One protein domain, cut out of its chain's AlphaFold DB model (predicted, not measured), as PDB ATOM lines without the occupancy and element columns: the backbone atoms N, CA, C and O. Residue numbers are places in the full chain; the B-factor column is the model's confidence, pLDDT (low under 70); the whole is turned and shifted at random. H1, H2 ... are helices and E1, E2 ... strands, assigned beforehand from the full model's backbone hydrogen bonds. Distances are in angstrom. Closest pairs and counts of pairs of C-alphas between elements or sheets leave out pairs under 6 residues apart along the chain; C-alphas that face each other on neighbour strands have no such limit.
ATOM      1  N   TRP A   7      70.542 -60.065 143.820       81.25
ATOM      2  CA  TRP A   7      70.605 -61.457 143.408       81.25
ATOM      3  C   TRP A   7      72.059 -61.820 143.180       81.25
ATOM      4  O   TRP A   7      72.751 -61.127 142.442       81.25
ATOM      5  N   ALA A   8      72.514 -62.890 143.814       80.31
ATOM      6  CA  ALA A   8      73.861 -63.397 143.637       80.31
ATOM      7  C   ALA A   8      73.796 -64.901 143.399       80.31
ATOM      8  O   ALA A   8      73.052 -65.600 144.090       80.31
ATOM      9  N   ASP A   9      74.592 -65.381 142.453       70.62
ATOM     10  CA  ASP A   9      74.865 -66.805 142.306       70.62
ATOM     11  C   ASP A   9      76.259 -67.080 142.878       70.62
ATOM     12  O   ASP A   9      77.278 -66.625 142.350       70.62
ATOM     13  N   GLY A  10      76.269 -67.734 144.042       56.84
ATOM     14  CA  GLY A  10      77.465 -67.989 144.843       56.84
ATOM     15  C   GLY A  10      78.356 -69.106 144.301       56.84
ATOM     16  O   GLY A  10      79.476 -69.250 144.787       56.84
ATOM     17  N   ASP A  11      77.894 -69.853 143.294       52.72
ATOM     18  CA  ASP A  11      78.563 -71.065 142.814       52.72
ATOM     19  C   ASP A  11      79.209 -70.907 141.431       52.72
ATOM     20  O   ASP A  11      79.798 -71.859 140.917       52.72
ATOM     21  N   VAL A  12      79.160 -69.714 140.824       50.75
ATOM     22  CA  VAL A  12      79.880 -69.429 139.573       50.75
ATOM     23  C   VAL A  12      81.238 -68.808 139.920       50.75
ATOM     24  O   VAL A  12      81.307 -67.618 140.250       50.75
ATOM     25  N   PRO A  13      82.341 -69.580 139.854       42.19
ATOM     26  CA  PRO A  13      83.658 -69.088 140.204       42.19
ATOM     27  C   PRO A  13      84.138 -68.210 139.053       42.19
ATOM     28  O   PRO A  13      84.684 -68.685 138.061       42.19
ATOM     29  N   THR A  14      83.908 -66.911 139.165       48.41
ATOM     30  CA  THR A  14      84.650 -65.928 138.381       48.41
ATOM     31  C   THR A  14      85.752 -65.369 139.271       48.41
ATOM     32  O   THR A  14      85.557 -65.178 140.475       48.41
ATOM     33  N   GLU A  15      86.947 -65.183 138.705       44.16
ATOM     34  CA  GLU A  15      88.132 -64.634 139.379       44.16
ATOM     35  C   GLU A  15      87.928 -63.147 139.743       44.16
ATOM     36  O   GLU A  15      88.575 -62.253 139.206       44.16
ATOM     37  N   GLY A  16      86.969 -62.869 140.626       49.19
ATOM     38  CA  GLY A  16      86.514 -61.518 140.955       49.19
ATOM     39  C   GLY A  16      85.395 -61.429 142.000       49.19
ATOM     40  O   GLY A  16      85.027 -60.321 142.376       49.19
ATOM     41  N   GLY A  17      84.891 -62.560 142.512       53.62
ATOM     42  CA  GLY A  17      83.656 -62.595 143.304       53.62
ATOM     43  C   GLY A  17      82.458 -62.819 142.381       53.62
ATOM     44  O   GLY A  17      82.462 -62.348 141.250       53.62
ATOM     45  N   GLY A  18      81.481 -63.619 142.814       67.75
ATOM     46  CA  GLY A  18      80.341 -64.024 141.979       67.75
ATOM     47  C   GLY A  18      79.561 -62.847 141.377       67.75
ATOM     48  O   GLY A  18      79.687 -61.704 141.811       67.75
ATOM     49  N   ILE A  19      78.734 -63.129 140.368       80.44
ATOM     50  CA  ILE A  19      77.895 -62.111 139.722       80.44
ATOM     51  C   ILE A  19      76.808 -61.669 140.704       80.44
ATOM     52  O   ILE A  19      76.046 -62.505 141.193       80.44
ATOM     53  N   ILE A  20      76.716 -60.359 140.952       87.56
ATOM     54  CA  ILE A  20      75.679 -59.750 141.787       87.56
ATOM     55  C   ILE A  20      74.890 -58.754 140.939       87.56
ATOM     56  O   ILE A  20      75.463 -57.847 140.334       87.56
ATOM     57  N   LEU A  21      73.571 -58.909 140.915       88.69
ATOM     58  CA  LEU A  21      72.647 -58.011 140.231       88.69
ATOM     59  C   LEU A  21      71.746 -57.291 141.235       88.69
ATOM     60  O   LEU A  21      71.234 -57.899 142.174       88.69
ATOM     61  N   ILE A  22      71.513 -56.006 141.002       87.81
ATOM     62  CA  ILE A  22      70.510 -55.190 141.688       87.81
ATOM     63  C   ILE A  22      69.134 -55.596 141.159       87.81
ATOM     64  O   ILE A  22      68.937 -55.599 139.947       87.81
ATOM     65  N   ASP A  23      68.175 -55.898 142.039       86.00
ATOM     66  CA  ASP A  23      66.780 -56.084 141.625       86.00
ATOM     67  C   ASP A  23      66.134 -54.701 141.385       86.00
ATOM     68  O   ASP A  23      65.824 -53.997 142.352       86.00
ATOM     69  N   PRO A  24      65.880 -54.284 140.127       83.06
ATOM     70  CA  PRO A  24      65.349 -52.959 139.819       83.06
ATOM     71  C   PRO A  24      63.893 -52.792 140.269       83.06
ATOM     72  O   PRO A  24      63.340 -51.697 140.205       83.06
ATOM     73  N   THR A  25      63.233 -53.871 140.695       78.12
ATOM     74  CA  THR A  25      61.848 -53.831 141.170       78.12
ATOM     75  C   THR A  25      61.737 -53.475 142.652       78.12
ATOM     76  O   THR A  25      60.630 -53.247 143.149       78.12
ATOM     77  N   VAL A  26      62.863 -53.431 143.370       72.94
ATOM     78  CA  VAL A  26      62.917 -52.956 144.750       72.94
ATOM     79  C   VAL A  26      63.082 -51.438 144.729       72.94
ATOM     80  O   VAL A  26      64.039 -50.901 144.179       72.94
ATOM     81  N   GLY A  27      62.109 -50.730 145.306       65.81
ATOM     82  CA  GLY A  27      62.146 -49.271 145.384       65.81
ATOM     83  C   GLY A  27      63.270 -48.751 146.284       65.81
ATOM     84  O   GLY A  27      63.782 -49.475 147.137       65.81
ATOM     85  N   CYS A  28      63.585 -47.463 146.125       72.00
ATOM     86  CA  CYS A  28      64.517 -46.697 146.964       72.00
ATOM     87  C   CYS A  28      66.015 -47.029 146.806       72.00
ATOM     88  O   CYS A  28      66.823 -46.563 147.610       72.00
ATOM     89  N   ILE A  29      66.397 -47.781 145.772       76.75
ATOM     90  CA  ILE A  29      67.799 -47.914 145.357       76.75
ATOM     91  C   ILE A  29      68.145 -46.755 144.416       76.75
ATOM     92  O   ILE A  29      67.502 -46.569 143.383       76.75
ATOM     93  N   GLU A  30      69.178 -45.997 144.766       74.38
ATOM     94  CA  GLU A  30      69.782 -44.963 143.931       74.38
ATOM     95  C   GLU A  30      71.239 -45.323 143.609       74.38
ATOM     96  O   GLU A  30      71.821 -46.214 144.227       74.38
ATOM     97  N   GLY A  31      71.835 -44.635 142.627       61.31
ATOM     98  CA  GLY A  31      73.228 -44.892 142.237       61.31
ATOM     99  C   GLY A  31      73.434 -45.655 140.936       61.31
ATOM    100  O   GLY A  31      74.383 -46.413 140.813       61.31
ATOM    101  N   GLY A  32      72.538 -45.452 139.977       62.94
ATOM    102  CA  GLY A  32      72.558 -46.124 138.679       62.94
ATOM    103  C   GLY A  32      71.141 -46.145 138.128       62.94
ATOM    104  O   GLY A  32      70.485 -47.173 138.171       62.94
ATOM    105  N   ARG A  33      70.640 -44.953 137.756       69.19
ATOM    106  CA  ARG A  33      69.232 -44.606 137.448       69.19
ATOM    107  C   ARG A  33      68.406 -45.791 136.928       69.19
ATOM    108  O   ARG A  33      68.353 -46.018 135.722       69.19
ATOM    109  N   ILE A  34      67.720 -46.482 137.836       79.75
ATOM    110  CA  ILE A  34      66.779 -47.544 137.484       79.75
ATOM    111  C   ILE A  34      65.649 -46.926 136.664       79.75
ATOM    112  O   ILE A  34      65.016 -45.946 137.065       79.75
ATOM    113  N   THR A  35      65.396 -47.499 135.496       83.31
ATOM    114  CA  THR A  35      64.359 -47.051 134.571       83.31
ATOM    115  C   THR A  35      63.173 -48.018 134.562       83.31
ATOM    116  O   THR A  35      63.316 -49.198 134.889       83.31
ATOM    117  N   PRO A  36      61.988 -47.578 134.098       82.19
ATOM    118  CA  PRO A  36      60.882 -48.496 133.834       82.19
ATOM    119  C   PRO A  36      61.241 -49.629 132.854       82.19
ATOM    120  O   PRO A  36      60.640 -50.698 132.915       82.19
ATOM    121  N   ALA A  37      62.219 -49.415 131.963       86.50
ATOM    122  CA  ALA A  37      62.696 -50.441 131.038       86.50
ATOM    123  C   ALA A  37      63.487 -51.547 131.757       86.50
ATOM    124  O   ALA A  37      63.309 -52.718 131.429       86.50
ATOM    125  N   ASP A  38      64.282 -51.197 132.770       85.81
ATOM    126  CA  ASP A  38      65.016 -52.161 133.601       85.81
ATOM    127  C   ASP A  38      64.050 -53.068 134.374       85.81
ATOM    128  O   ASP A  38      64.187 -54.291 134.377       85.81
ATOM    129  N   VAL A  39      63.007 -52.466 134.958       83.88
ATOM    130  CA  VAL A  39      61.916 -53.191 135.629       83.88
ATOM    131  C   VAL A  39      61.208 -54.129 134.650       83.88
ATOM    132  O   VAL A  39      60.988 -55.298 134.963       83.88
ATOM    133  N   ALA A  40      60.878 -53.645 133.449       84.50
ATOM    134  CA  ALA A  40      60.201 -54.444 132.433       84.50
ATOM    135  C   ALA A  40      61.054 -55.628 131.945       84.50
ATOM    136  O   ALA A  40      60.514 -56.724 131.778       84.50
ATOM    137  N   LEU A  41      62.366 -55.432 131.757       84.94
ATOM    138  CA  LEU A  41      63.314 -56.503 131.433       84.94
ATOM    139  C   LEU A  41      63.300 -57.567 132.534       84.94
ATOM    140  O   LEU A  41      63.052 -58.739 132.250       84.94
ATOM    141  N   TRP A  42      63.464 -57.151 133.792       84.88
ATOM    142  CA  TRP A  42      63.494 -58.057 134.939       84.88
ATOM    143  C   TRP A  42      62.196 -58.858 135.092       84.88
ATOM    144  O   TRP A  42      62.205 -60.081 135.238       84.88
ATOM    145  N   GLU A  43      61.044 -58.191 135.017       83.50
ATOM    146  CA  GLU A  43      59.741 -58.858 135.075       83.50
ATOM    147  C   GLU A  43      59.471 -59.754 133.861       83.50
ATOM    148  O   GLU A  43      58.740 -60.738 133.980       83.50
ATOM    149  N   GLY A  44      60.018 -59.421 132.690       80.38
ATOM    150  CA  GLY A  44      59.966 -60.269 131.500       80.38
ATOM    151  C   GLY A  44      60.685 -61.599 131.723       80.38
ATOM    152  O   GLY A  44      60.139 -62.652 131.396       80.38
ATOM    153  N   PHE A  45      61.853 -61.559 132.368       76.88
ATOM    154  CA  PHE A  45      62.574 -62.757 132.802       76.88
ATOM    155  C   PHE A  45      61.793 -63.561 133.849       76.88
ATOM    156  O   PHE A  45      61.701 -64.788 133.755       76.88
ATOM    157  N   TRP A  46      61.171 -62.882 134.816       69.19
ATOM    158  CA  TRP A  46      60.477 -63.520 135.942       69.19
ATOM    159  C   TRP A  46      59.064 -64.027 135.684       69.19
ATOM    160  O   TRP A  46      58.650 -64.990 136.327       69.19
ATOM    161  N   ARG A  47      58.339 -63.497 134.699       63.19
ATOM    162  CA  ARG A  47      57.049 -64.077 134.280       63.19
ATOM    163  C   ARG A  47      57.166 -65.517 133.764       63.19
ATOM    164  O   ARG A  47      56.170 -66.231 133.760       63.19
ATOM    165  N   ASN A  48      58.376 -65.957 133.415       57.47
ATOM    166  CA  ASN A  48      58.683 -67.327 133.002       57.47
ATOM    167  C   ASN A  48      59.300 -68.188 134.123       57.47
ATOM    168  O   ASN A  48      59.809 -69.278 133.845       57.47
ATOM    169  N   ALA A  49      59.297 -67.723 135.378       57.12
ATOM    170  CA  ALA A  49      59.796 -68.490 136.514       57.12
ATOM    171  C   ALA A  49      58.901 -69.716 136.746       57.12
ATOM    172  O   ALA A  49      57.773 -69.613 137.222       57.12
ATOM    173  N   THR A  50      59.408 -70.887 136.367       57.91
ATOM    174  CA  THR A  50      58.793 -72.180 136.657       57.91
ATOM    175  C   THR A  50      59.141 -72.538 138.100       57.91
ATOM    176  O   THR A  50      60.329 -72.701 138.384       57.91
ATOM    177  N   PRO A  51      58.154 -72.665 139.007       64.62
ATOM    178  CA  PRO A  51      58.383 -73.026 140.412       64.62
ATOM    179  C   PRO A  51      59.185 -74.323 140.590       64.62
ATOM    180  O   PRO A  51      59.826 -74.507 141.619       64.62
ATOM    181  N   ASP A  52      59.173 -75.178 139.566       75.31
ATOM    182  CA  ASP A  52      59.794 -76.501 139.548       75.31
ATOM    183  C   ASP A  52      61.160 -76.540 138.828       75.31
ATOM    184  O   ASP A  52      61.654 -77.622 138.523       75.31
ATOM    185  N   ALA A  53      61.766 -75.385 138.511       75.12
ATOM    186  CA  ALA A  53      63.082 -75.346 137.863       75.12
ATOM    187  C   ALA A  53      64.165 -75.952 138.769       75.12
ATOM    188  O   ALA A  53      64.237 -75.608 139.954       75.12
ATOM    189  N   THR A  54      65.038 -76.796 138.211       84.06
ATOM    190  CA  THR A  54      66.168 -77.360 138.970       84.06
ATOM    191  C   THR A  54      67.185 -76.269 139.337       84.06
ATOM    192  O   THR A  54      67.208 -75.216 138.692       84.06
ATOM    193  N   PRO A  55      68.057 -76.485 140.340       80.25
ATOM    194  CA  PRO A  55      69.116 -75.530 140.672       80.25
ATOM    195  C   PRO A  55      69.988 -75.135 139.466       80.25
ATOM    196  O   PRO A  55      70.284 -73.959 139.278       80.25
ATOM    197  N   GLU A  56      70.324 -76.082 138.588       82.25
ATOM    198  CA  GLU A  56      71.125 -75.834 137.381       82.25
ATOM    199  C   GLU A  56      70.372 -74.972 136.358       82.25
ATOM    200  O   GLU A  56      70.950 -74.099 135.706       82.25
ATOM    201  N   GLU A  57      69.064 -75.192 136.215       81.44
ATOM    202  CA  GLU A  57      68.214 -74.372 135.354       81.44
ATOM    203  C   GLU A  57      68.052 -72.953 135.904       81.44
ATOM    204  O   GLU A  57      68.012 -72.000 135.123       81.44
ATOM    205  N   GLN A  58      67.981 -72.803 137.228       77.69
ATOM    206  CA  GLN A  58      67.938 -71.503 137.891       77.69
ATOM    207  C   GLN A  58      69.256 -70.740 137.701       77.69
ATOM    208  O   GLN A  58      69.215 -69.587 137.270       77.69
ATOM    209  N   ALA A  59      70.406 -71.392 137.905       78.56
ATOM    210  CA  ALA A  59      71.731 -70.807 137.681       78.56
ATOM    211  C   ALA A  59      71.921 -70.361 136.220       78.56
ATOM    212  O   ALA A  59      72.293 -69.219 135.946       78.56
ATOM    213  N   ARG A  60      71.565 -71.213 135.244       81.62
ATOM    214  CA  ARG A  60      71.635 -70.850 133.815       81.62
ATOM    215  C   ARG A  60      70.778 -69.625 133.487       81.62
ATOM    216  O   ARG A  60      71.231 -68.737 132.770       81.62
ATOM    217  N   ARG A  61      69.549 -69.562 134.003       80.12
ATOM    218  CA  ARG A  61      68.654 -68.413 133.783       80.12
ATOM    219  C   ARG A  61      69.183 -67.141 134.436       80.12
ATOM    220  O   ARG A  61      69.039 -66.069 133.858       80.12
ATOM    221  N   PHE A  62      69.798 -67.251 135.611       82.69
ATOM    222  CA  PHE A  62      70.451 -66.116 136.253       82.69
ATOM    223  C   PHE A  62      71.619 -65.592 135.410       82.69
ATOM    224  O   PHE A  62      71.713 -64.389 135.194       82.69
ATOM    225  N   LEU A  63      72.450 -66.477 134.851       83.94
ATOM    226  CA  LEU A  63      73.524 -66.088 133.930       83.94
ATOM    227  C   LEU A  63      72.996 -65.402 132.661       83.94
ATOM    228  O   LEU A  63      73.571 -64.410 132.215       83.94
ATOM    229  N   GLU A  64      71.889 -65.889 132.092       85.88
ATOM    230  CA  GLU A  64      71.220 -65.245 130.951       85.88
ATOM    231  C   GLU A  64      70.697 -63.849 131.310       85.88
ATOM    232  O   GLU A  64      70.920 -62.894 130.561       85.88
ATOM    233  N   LEU A  65      70.057 -63.705 132.474       85.62
ATOM    234  CA  LEU A  65      69.613 -62.412 132.991       85.62
ATOM    235  C   LEU A  65      70.802 -61.468 133.206       85.62
ATOM    236  O   LEU A  65      70.740 -60.313 132.792       85.62
ATOM    237  N   ALA A  66      71.889 -61.945 133.812       86.62
ATOM    238  CA  ALA A  66      73.090 -61.154 134.058       86.62
ATOM    239  C   ALA A  66      73.726 -60.647 132.763       86.62
ATOM    240  O   ALA A  66      74.090 -59.476 132.678       86.62
ATOM    241  N   ALA A  67      73.809 -61.500 131.739       86.94
ATOM    242  CA  ALA A  67      74.358 -61.135 130.436       86.94
ATOM    243  C   ALA A  67      73.521 -60.071 129.706       86.94
ATOM    244  O   ALA A  67      74.060 -59.287 128.928       86.94
ATOM    245  N   LEU A  68      72.207 -60.046 129.943       88.44
ATOM    246  CA  LEU A  68      71.283 -59.091 129.326       88.44
ATOM    247  C   LEU A  68      71.057 -57.837 130.173       88.44
ATOM    248  O   LEU A  68      70.546 -56.838 129.663       88.44
ATOM    249  N   SER A  69      71.429 -57.883 131.451       88.75
ATOM    250  CA  SER A  69      71.279 -56.761 132.368       88.75
ATOM    251  C   SER A  69      72.280 -55.657 132.019       88.75
ATOM    252  O   SER A  69      73.472 -55.939 131.860       88.75
ATOM    253  N   PRO A  70      71.833 -54.395 131.913       89.69
ATOM    254  CA  PRO A  70      72.724 -53.277 131.642       89.69
ATOM    255  C   PRO A  70      73.702 -53.049 132.808       89.69
ATOM    256  O   PRO A  70      73.371 -53.382 133.949       89.69
ATOM    257  N   PRO A  71      74.885 -52.447 132.566       90.25
ATOM    258  CA  PRO A  71      75.947 -52.376 133.572       90.25
ATOM    259  C   PRO A  71      75.547 -51.687 134.883       90.25
ATOM    260  O   PRO A  71      76.034 -52.083 135.936       90.25
ATOM    261  N   HIS A  72      74.625 -50.715 134.862       89.12
ATOM    262  CA  HIS A  72      74.145 -50.047 136.083       89.12
ATOM    263  C   HIS A  72      73.332 -50.948 137.025       89.12
ATOM    264  O   HIS A  72      73.050 -50.541 138.146       89.12
ATOM    265  N   LEU A  73      72.947 -52.152 136.591       90.00
ATOM    266  CA  LEU A  73      72.326 -53.160 137.455       90.00
ATOM    267  C   LEU A  73      73.328 -54.179 138.002       90.00
ATOM    268  O   LEU A  73      72.961 -54.982 138.853       90.00
ATOM    269  N   HIS A  74      74.575 -54.179 137.534       90.44
ATOM    270  CA  HIS A  74      75.619 -55.030 138.106       90.44
ATOM    271  C   HIS A  74      76.158 -54.352 139.352       90.44
ATOM    272  O   HIS A  74      76.499 -53.177 139.292       90.44
ATOM    273  N   LEU A  75      76.249 -55.081 140.460       89.62
ATOM    274  CA  LEU A  75      76.740 -54.559 141.729       89.62
ATOM    275  C   LEU A  75      78.081 -55.195 142.080       89.62
ATOM    276  O   LEU A  75      78.254 -56.407 142.012       89.62
ATOM    277  N   SER A  76      79.012 -54.377 142.545       89.31
ATOM    278  CA  SER A  76      80.195 -54.828 143.272       89.31
ATOM    279  C   SER A  76      80.152 -54.274 144.687       89.31
ATOM    280  O   SER A  76      79.902 -53.083 144.881       89.31
ATOM    281  N   PHE A  77      80.408 -55.119 145.688       87.25
ATOM    282  CA  PHE A  77      80.536 -54.640 147.063       87.25
ATOM    283  C   PHE A  77      81.674 -53.629 147.176       87.25
ATOM    284  O   PHE A  77      82.691 -53.717 146.483       87.25
ATOM    285  N   LEU A  78      81.499 -52.665 148.077       85.56
ATOM    286  CA  LEU A  78      82.492 -51.629 148.294       85.56
ATOM    287  C   LEU A  78      83.796 -52.250 148.814       85.56
ATOM    288  O   LEU A  78      83.823 -52.893 149.864       85.56
ATOM    289  N   ALA A  79      84.885 -52.040 148.081       85.31
ATOM    290  CA  ALA A  79      86.220 -52.472 148.461       85.31
ATOM    291  C   ALA A  79      87.044 -51.270 148.931       85.31
ATOM    292  O   ALA A  79      86.736 -50.118 148.621       85.31
ATOM    293  N   TRP A  80      88.143 -51.525 149.645       82.44
ATOM    294  CA  TRP A  80      89.033 -50.458 150.115       82.44
ATOM    295  C   TRP A  80      89.487 -49.530 148.975       82.44
ATOM    296  O   TRP A  80      89.505 -48.312 149.132       82.44
ATOM    297  N   GLN A  81      89.800 -50.100 147.808       87.06
ATOM    298  CA  GLN A  81      90.252 -49.366 146.625       87.06
ATOM    299  C   GLN A  81      89.152 -48.480 146.018       87.06
ATOM    300  O   GLN A  81      89.456 -47.426 145.461       87.06
ATOM    301  N   THR A  82      87.886 -48.881 146.137       86.44
ATOM    302  CA  THR A  82      86.739 -48.206 145.508       86.44
ATOM    303  C   THR A  82      85.924 -47.359 146.477       86.44
ATOM    304  O   THR A  82      85.067 -46.599 146.045       86.44
ATOM    305  N   ARG A  83      86.244 -47.384 147.777       87.75
ATOM    306  CA  ARG A  83      85.531 -46.633 148.823       87.75
ATOM    307  C   ARG A  83      85.325 -45.149 148.507       87.75
ATOM    308  O   ARG A  83      84.283 -44.587 148.823       87.75
ATOM    309  N   HIS A  84      86.306 -44.517 147.868       92.38
ATOM    310  CA  HIS A  84      86.243 -43.101 147.502       92.38
ATOM    311  C   HIS A  84      85.068 -42.756 146.569       92.38
ATOM    312  O   HIS A  84      84.626 -41.614 146.574       92.38
ATOM    313  N   GLN A  85      84.553 -43.727 145.805       90.88
ATOM    314  CA  GLN A  85      83.430 -43.542 144.877       90.88
ATOM    315  C   GLN A  85      82.097 -43.297 145.597       90.88
ATOM    316  O   GLN A  85      81.196 -42.736 144.991       90.88
ATOM    317  N   CYS A  86      81.996 -43.678 146.874       93.12
ATOM    318  CA  CYS A  86      80.806 -43.533 147.716       93.12
ATOM    319  C   CYS A  86      80.995 -42.551 148.881       93.12
ATOM    320  O   CYS A  86      80.211 -42.545 149.829       93.12
ATOM    321  N   ALA A  87      82.074 -41.763 148.880       92.81
ATOM    322  CA  ALA A  87      82.466 -40.984 150.053       92.81
ATOM    323  C   ALA A  87      81.459 -39.887 150.433       92.81
ATOM    324  O   ALA A  87      81.386 -39.517 151.605       92.81
ATOM    325  N   ASP A  88      80.713 -39.351 149.466       91.31
ATOM    326  CA  ASP A  88      79.703 -38.327 149.729       91.31
ATOM    327  C   ASP A  88      78.397 -38.958 150.223       91.31
ATOM    328  O   ASP A  88      77.802 -38.466 151.180       91.31
ATOM    329  N   GLU A  89      78.000 -40.095 149.654       91.69
ATOM    330  CA  GLU A  89      76.845 -40.877 150.088       91.69
ATOM    331  C   GLU A  89      77.043 -41.466 151.491       91.69
ATOM    332  O   GLU A  89      76.106 -41.435 152.281       91.69
ATOM    333  N   GLU A  90      78.250 -41.928 151.847       88.81
ATOM    334  CA  GLU A  90      78.576 -42.411 153.204       88.81
ATOM    335  C   GLU A  90      78.397 -41.326 154.285       88.81
ATOM    336  O   GLU A  90      78.257 -41.651 155.465       88.81
ATOM    337  N   ARG A  91      78.438 -40.037 153.918       89.19
ATOM    338  CA  ARG A  91      78.266 -38.922 154.867       89.19
ATOM    339  C   ARG A  91      76.806 -38.578 155.128       89.19
ATOM    340  O   ARG A  91      76.531 -37.877 156.100       89.19
ATOM    341  N   ASP A  92      75.895 -39.017 154.268       85.75
ATOM    342  CA  ASP A  92      74.470 -38.764 154.424       85.75
ATOM    343  C   ASP A  92      73.849 -39.861 155.305       85.75
ATOM    344  O   ASP A  92      73.760 -41.013 154.878       85.75
ATOM    345  N   PRO A  93      73.378 -39.541 156.523       80.44
ATOM    346  CA  PRO A  93      72.796 -40.535 157.422       80.44
ATOM    347  C   PRO A  93      71.479 -41.134 156.903       80.44
ATOM    348  O   PRO A  93      70.988 -42.104 157.475       80.44
ATOM    349  N   GLN A  94      70.877 -40.561 155.855       80.69
ATOM    350  CA  GLN A  94      69.688 -41.105 155.193       80.69
ATOM    351  C   GLN A  94      70.037 -42.111 154.090       80.69
ATOM    352  O   GLN A  94      69.142 -42.736 153.513       80.69
ATOM    353  N   LYS A  95      71.325 -42.273 153.777       85.25
ATOM    354  CA  LYS A  95      71.806 -43.173 152.739       85.25
ATOM    355  C   LYS A  95      72.553 -44.339 153.361       85.25
ATOM    356  O   LYS A  95      73.410 -44.187 154.223       85.25
ATOM    357  N   MET A  96      72.242 -45.530 152.877       87.56
ATOM    358  CA  MET A  96      72.956 -46.749 153.216       87.56
ATOM    359  C   MET A  96      73.672 -47.243 151.968       87.56
ATOM    360  O   MET A  96      73.046 -47.763 151.046       87.56
ATOM    361  N   VAL A  97      74.989 -47.051 151.931       89.94
ATOM    362  CA  VAL A  97      75.826 -47.488 150.811       89.94
ATOM    363  C   VAL A  97      75.815 -49.012 150.708       89.94
ATOM    364  O   VAL A  97      76.029 -49.718 151.692       89.94
ATOM    365  N   LEU A  98      75.564 -49.508 149.499       88.12
ATOM    366  CA  LEU A  98      75.545 -50.932 149.163       88.12
ATOM    367  C   LEU A  98      76.824 -51.337 148.420       88.12
ATOM    368  O   LEU A  98      77.380 -52.406 148.672       88.12
ATOM    369  N   GLY A  99      77.304 -50.485 147.514       91.00
ATOM    370  CA  GLY A  99      78.456 -50.785 146.674       91.00
ATOM    371  C   GLY A  99      78.561 -49.848 145.483       91.00
ATOM    372  O   GLY A  99      78.146 -48.695 145.555       91.00
ATOM    373  N   ILE A 100      79.119 -50.353 144.391       91.88
ATOM    374  CA  ILE A 100      79.303 -49.608 143.146       91.88
ATOM    375  C   ILE A 100      78.673 -50.366 141.985       91.88
ATOM    376  O   ILE A 100      78.716 -51.599 141.962       91.88
ATOM    377  N   ASP A 101      78.078 -49.641 141.042       90.88
ATOM    378  CA  ASP A 101      77.511 -50.257 139.845       90.88
ATOM    379  C   ASP A 101      78.592 -50.558 138.784       90.88
ATOM    380  O   ASP A 101      79.753 -50.154 138.909       90.88
ATOM    381  N   GLY A 102      78.220 -51.233 137.694       88.19
ATOM    382  CA  GLY A 102      79.113 -51.494 136.559       88.19
ATOM    383  C   GLY A 102      79.571 -50.242 135.792       88.19
ATOM    384  O   GLY A 102      80.416 -50.352 134.903       88.19
ATOM    385  N   HIS A 103      79.050 -49.054 136.117       90.06
ATOM    386  CA  HIS A 103      79.535 -47.763 135.623       90.06
ATOM    387  C   HIS A 103      80.425 -47.025 136.644       90.06
ATOM    388  O   HIS A 103      80.944 -45.953 136.328       90.06
ATOM    389  N   GLY A 104      80.626 -47.578 137.844       88.69
ATOM    390  CA  GLY A 104      81.389 -46.957 138.927       88.69
ATOM    391  C   GLY A 104      80.617 -45.900 139.724       88.69
ATOM    392  O   GLY A 104      81.242 -45.112 140.434       88.69
ATOM    393  N   ASN A 105      79.287 -45.856 139.614       91.31
ATOM    394  CA  ASN A 105      78.435 -44.999 140.436       91.31
ATOM    395  C   ASN A 105      78.225 -45.620 141.820       91.31
ATOM    396  O   ASN A 105      78.120 -46.840 141.944       91.31
ATOM    397  N   CYS A 106      78.099 -44.783 142.853       91.88
ATOM    398  CA  CYS A 106      77.790 -45.263 144.194       91.88
ATOM    399  C   CYS A 106      76.338 -45.725 144.321       91.88
ATOM    400  O   CYS A 106      75.420 -44.900 144.337       91.88
ATOM    401  N   VAL A 107      76.138 -47.027 144.511       90.94
ATOM    402  CA  VAL A 107      74.834 -47.634 144.771       90.94
ATOM    403  C   VAL A 107      74.525 -47.547 146.256       90.94
ATOM    404  O   VAL A 107      75.278 -48.039 147.099       90.94
ATOM    405  N   HIS A 108      73.388 -46.951 146.581       88.00
ATOM    406  CA  HIS A 108      72.941 -46.769 147.952       88.00
ATOM    407  C   HIS A 108      71.427 -46.900 148.051       88.00
ATOM    408  O   HIS A 108      70.679 -46.565 147.136       88.00
ATOM    409  N   TRP A 109      70.968 -47.368 149.200       85.06
ATOM    410  CA  TRP A 109      69.568 -47.276 149.559       85.06
ATOM    411  C   TRP A 109      69.324 -45.904 150.180       85.06
ATOM    412  O   TRP A 109      69.937 -45.559 151.191       85.06
ATOM    413  N   GLN A 110      68.424 -45.126 149.590       78.38
ATOM    414  CA  GLN A 110      67.866 -43.954 150.245       78.38
ATOM    415  C   GLN A 110      66.727 -44.383 151.175       78.38
ATOM    416  O   GLN A 110      65.634 -44.744 150.727       78.38
ATOM    417  N   MET A 111      66.970 -44.356 152.482       69.31
ATOM    418  CA  MET A 111      65.885 -44.479 153.448       69.31
ATOM    419  C   MET A 111      64.992 -43.255 153.255       69.31
ATOM    420  O   MET A 111      65.469 -42.119 153.270       69.31
TER     421      MET A 111
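AT A GLANCE: This is residues 7 to 111 of the 194 residues of the protein "Hypothetical protein" of Haptolina brevifila (UniProt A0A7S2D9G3). Look for two parts joined through the middle: at one end a small sheet of three strands, E2, E3 and E4, with the short helix H3 on it, and at the other end a loose pair of helices, H1 and H2, running opposite ways. The short strand E1 lies between these parts, near the mean of the C-alphas, and long stretches with no named element lead to and from it. The printed part has 105 residues with three named helices and four named strands, in the order E1, H1, H2, E2, H3, E3, E4; the sheet's order is E2, E3, E4, antiparallel throughout. The class is mixed, helices and strands, with under half of the residues in named elements. The whole is compact, with a radius of gyration of the C-alphas of 14.6 A and spans of 44 by 32 by 19 A.

HOW THE PARTS SIT: Begin at the inner strand E3, residues 95 to 101, which forms a hairpin with edge strand E4, residues 106 to 110; they are antiparallel at 148 degrees, with N 98 and O 107 at 2.8 A. On its other side find edge strand E2, residues 75 to 77, antiparallel to E3 at 115 degrees, with N 76 and O 100 at 2.9 A. H3, residues 83 to 86, is on the sheet at a height of 7.9 A, over none of its strands, but only just: 2 of its C-alphas fall on E3 and 2 on E4. Its closest C-alphas to E4 are those of Cys 86 and Cys 106, 4.9 A apart. E1, residues 20 to 22, pairs with no named strand; its closest C-alphas to E2 are those of Ile 20 and Leu 75, 5.3 A apart. H2, residues 55 to 68, and H1, residues 36 to 46, are close but not clearly touching, with closest C-alphas Phe 45 and Leu 65 at 7.0 A and a shallow tilt of 22 degrees, opposite ways. Neither is on the sheet. In H1 and H2 every O i to N i+4 pair is within hydrogen-bond range; H3 is too short for one.

IN THESE COORDINATES: Find C-alpha 95 at (71.806, -43.173, 152.739); from there E3 runs 15.8 A. E4 spans 11.7 A and ends at C-alpha 110, (67.866, -43.954, 150.245). E2 spans 6.5 A, E1 6.9 A and H3 5.8 A. H2 starts at C-alpha 55, (69.116, -75.530, 140.672), and spans 20.1 A; H1 spans 15.2 A.

THE WHOLE: The two C-alphas farthest apart, those of Asp 52 and Arg 91, are 44.6 A apart. The printed part has no cut. The link from E1 to H1 is long, with 13 residues. Mean pLDDT of the printed part is 79.9; residues 10 to 18, 27, 31 to 33, 46 to 51 and 111 are under 70.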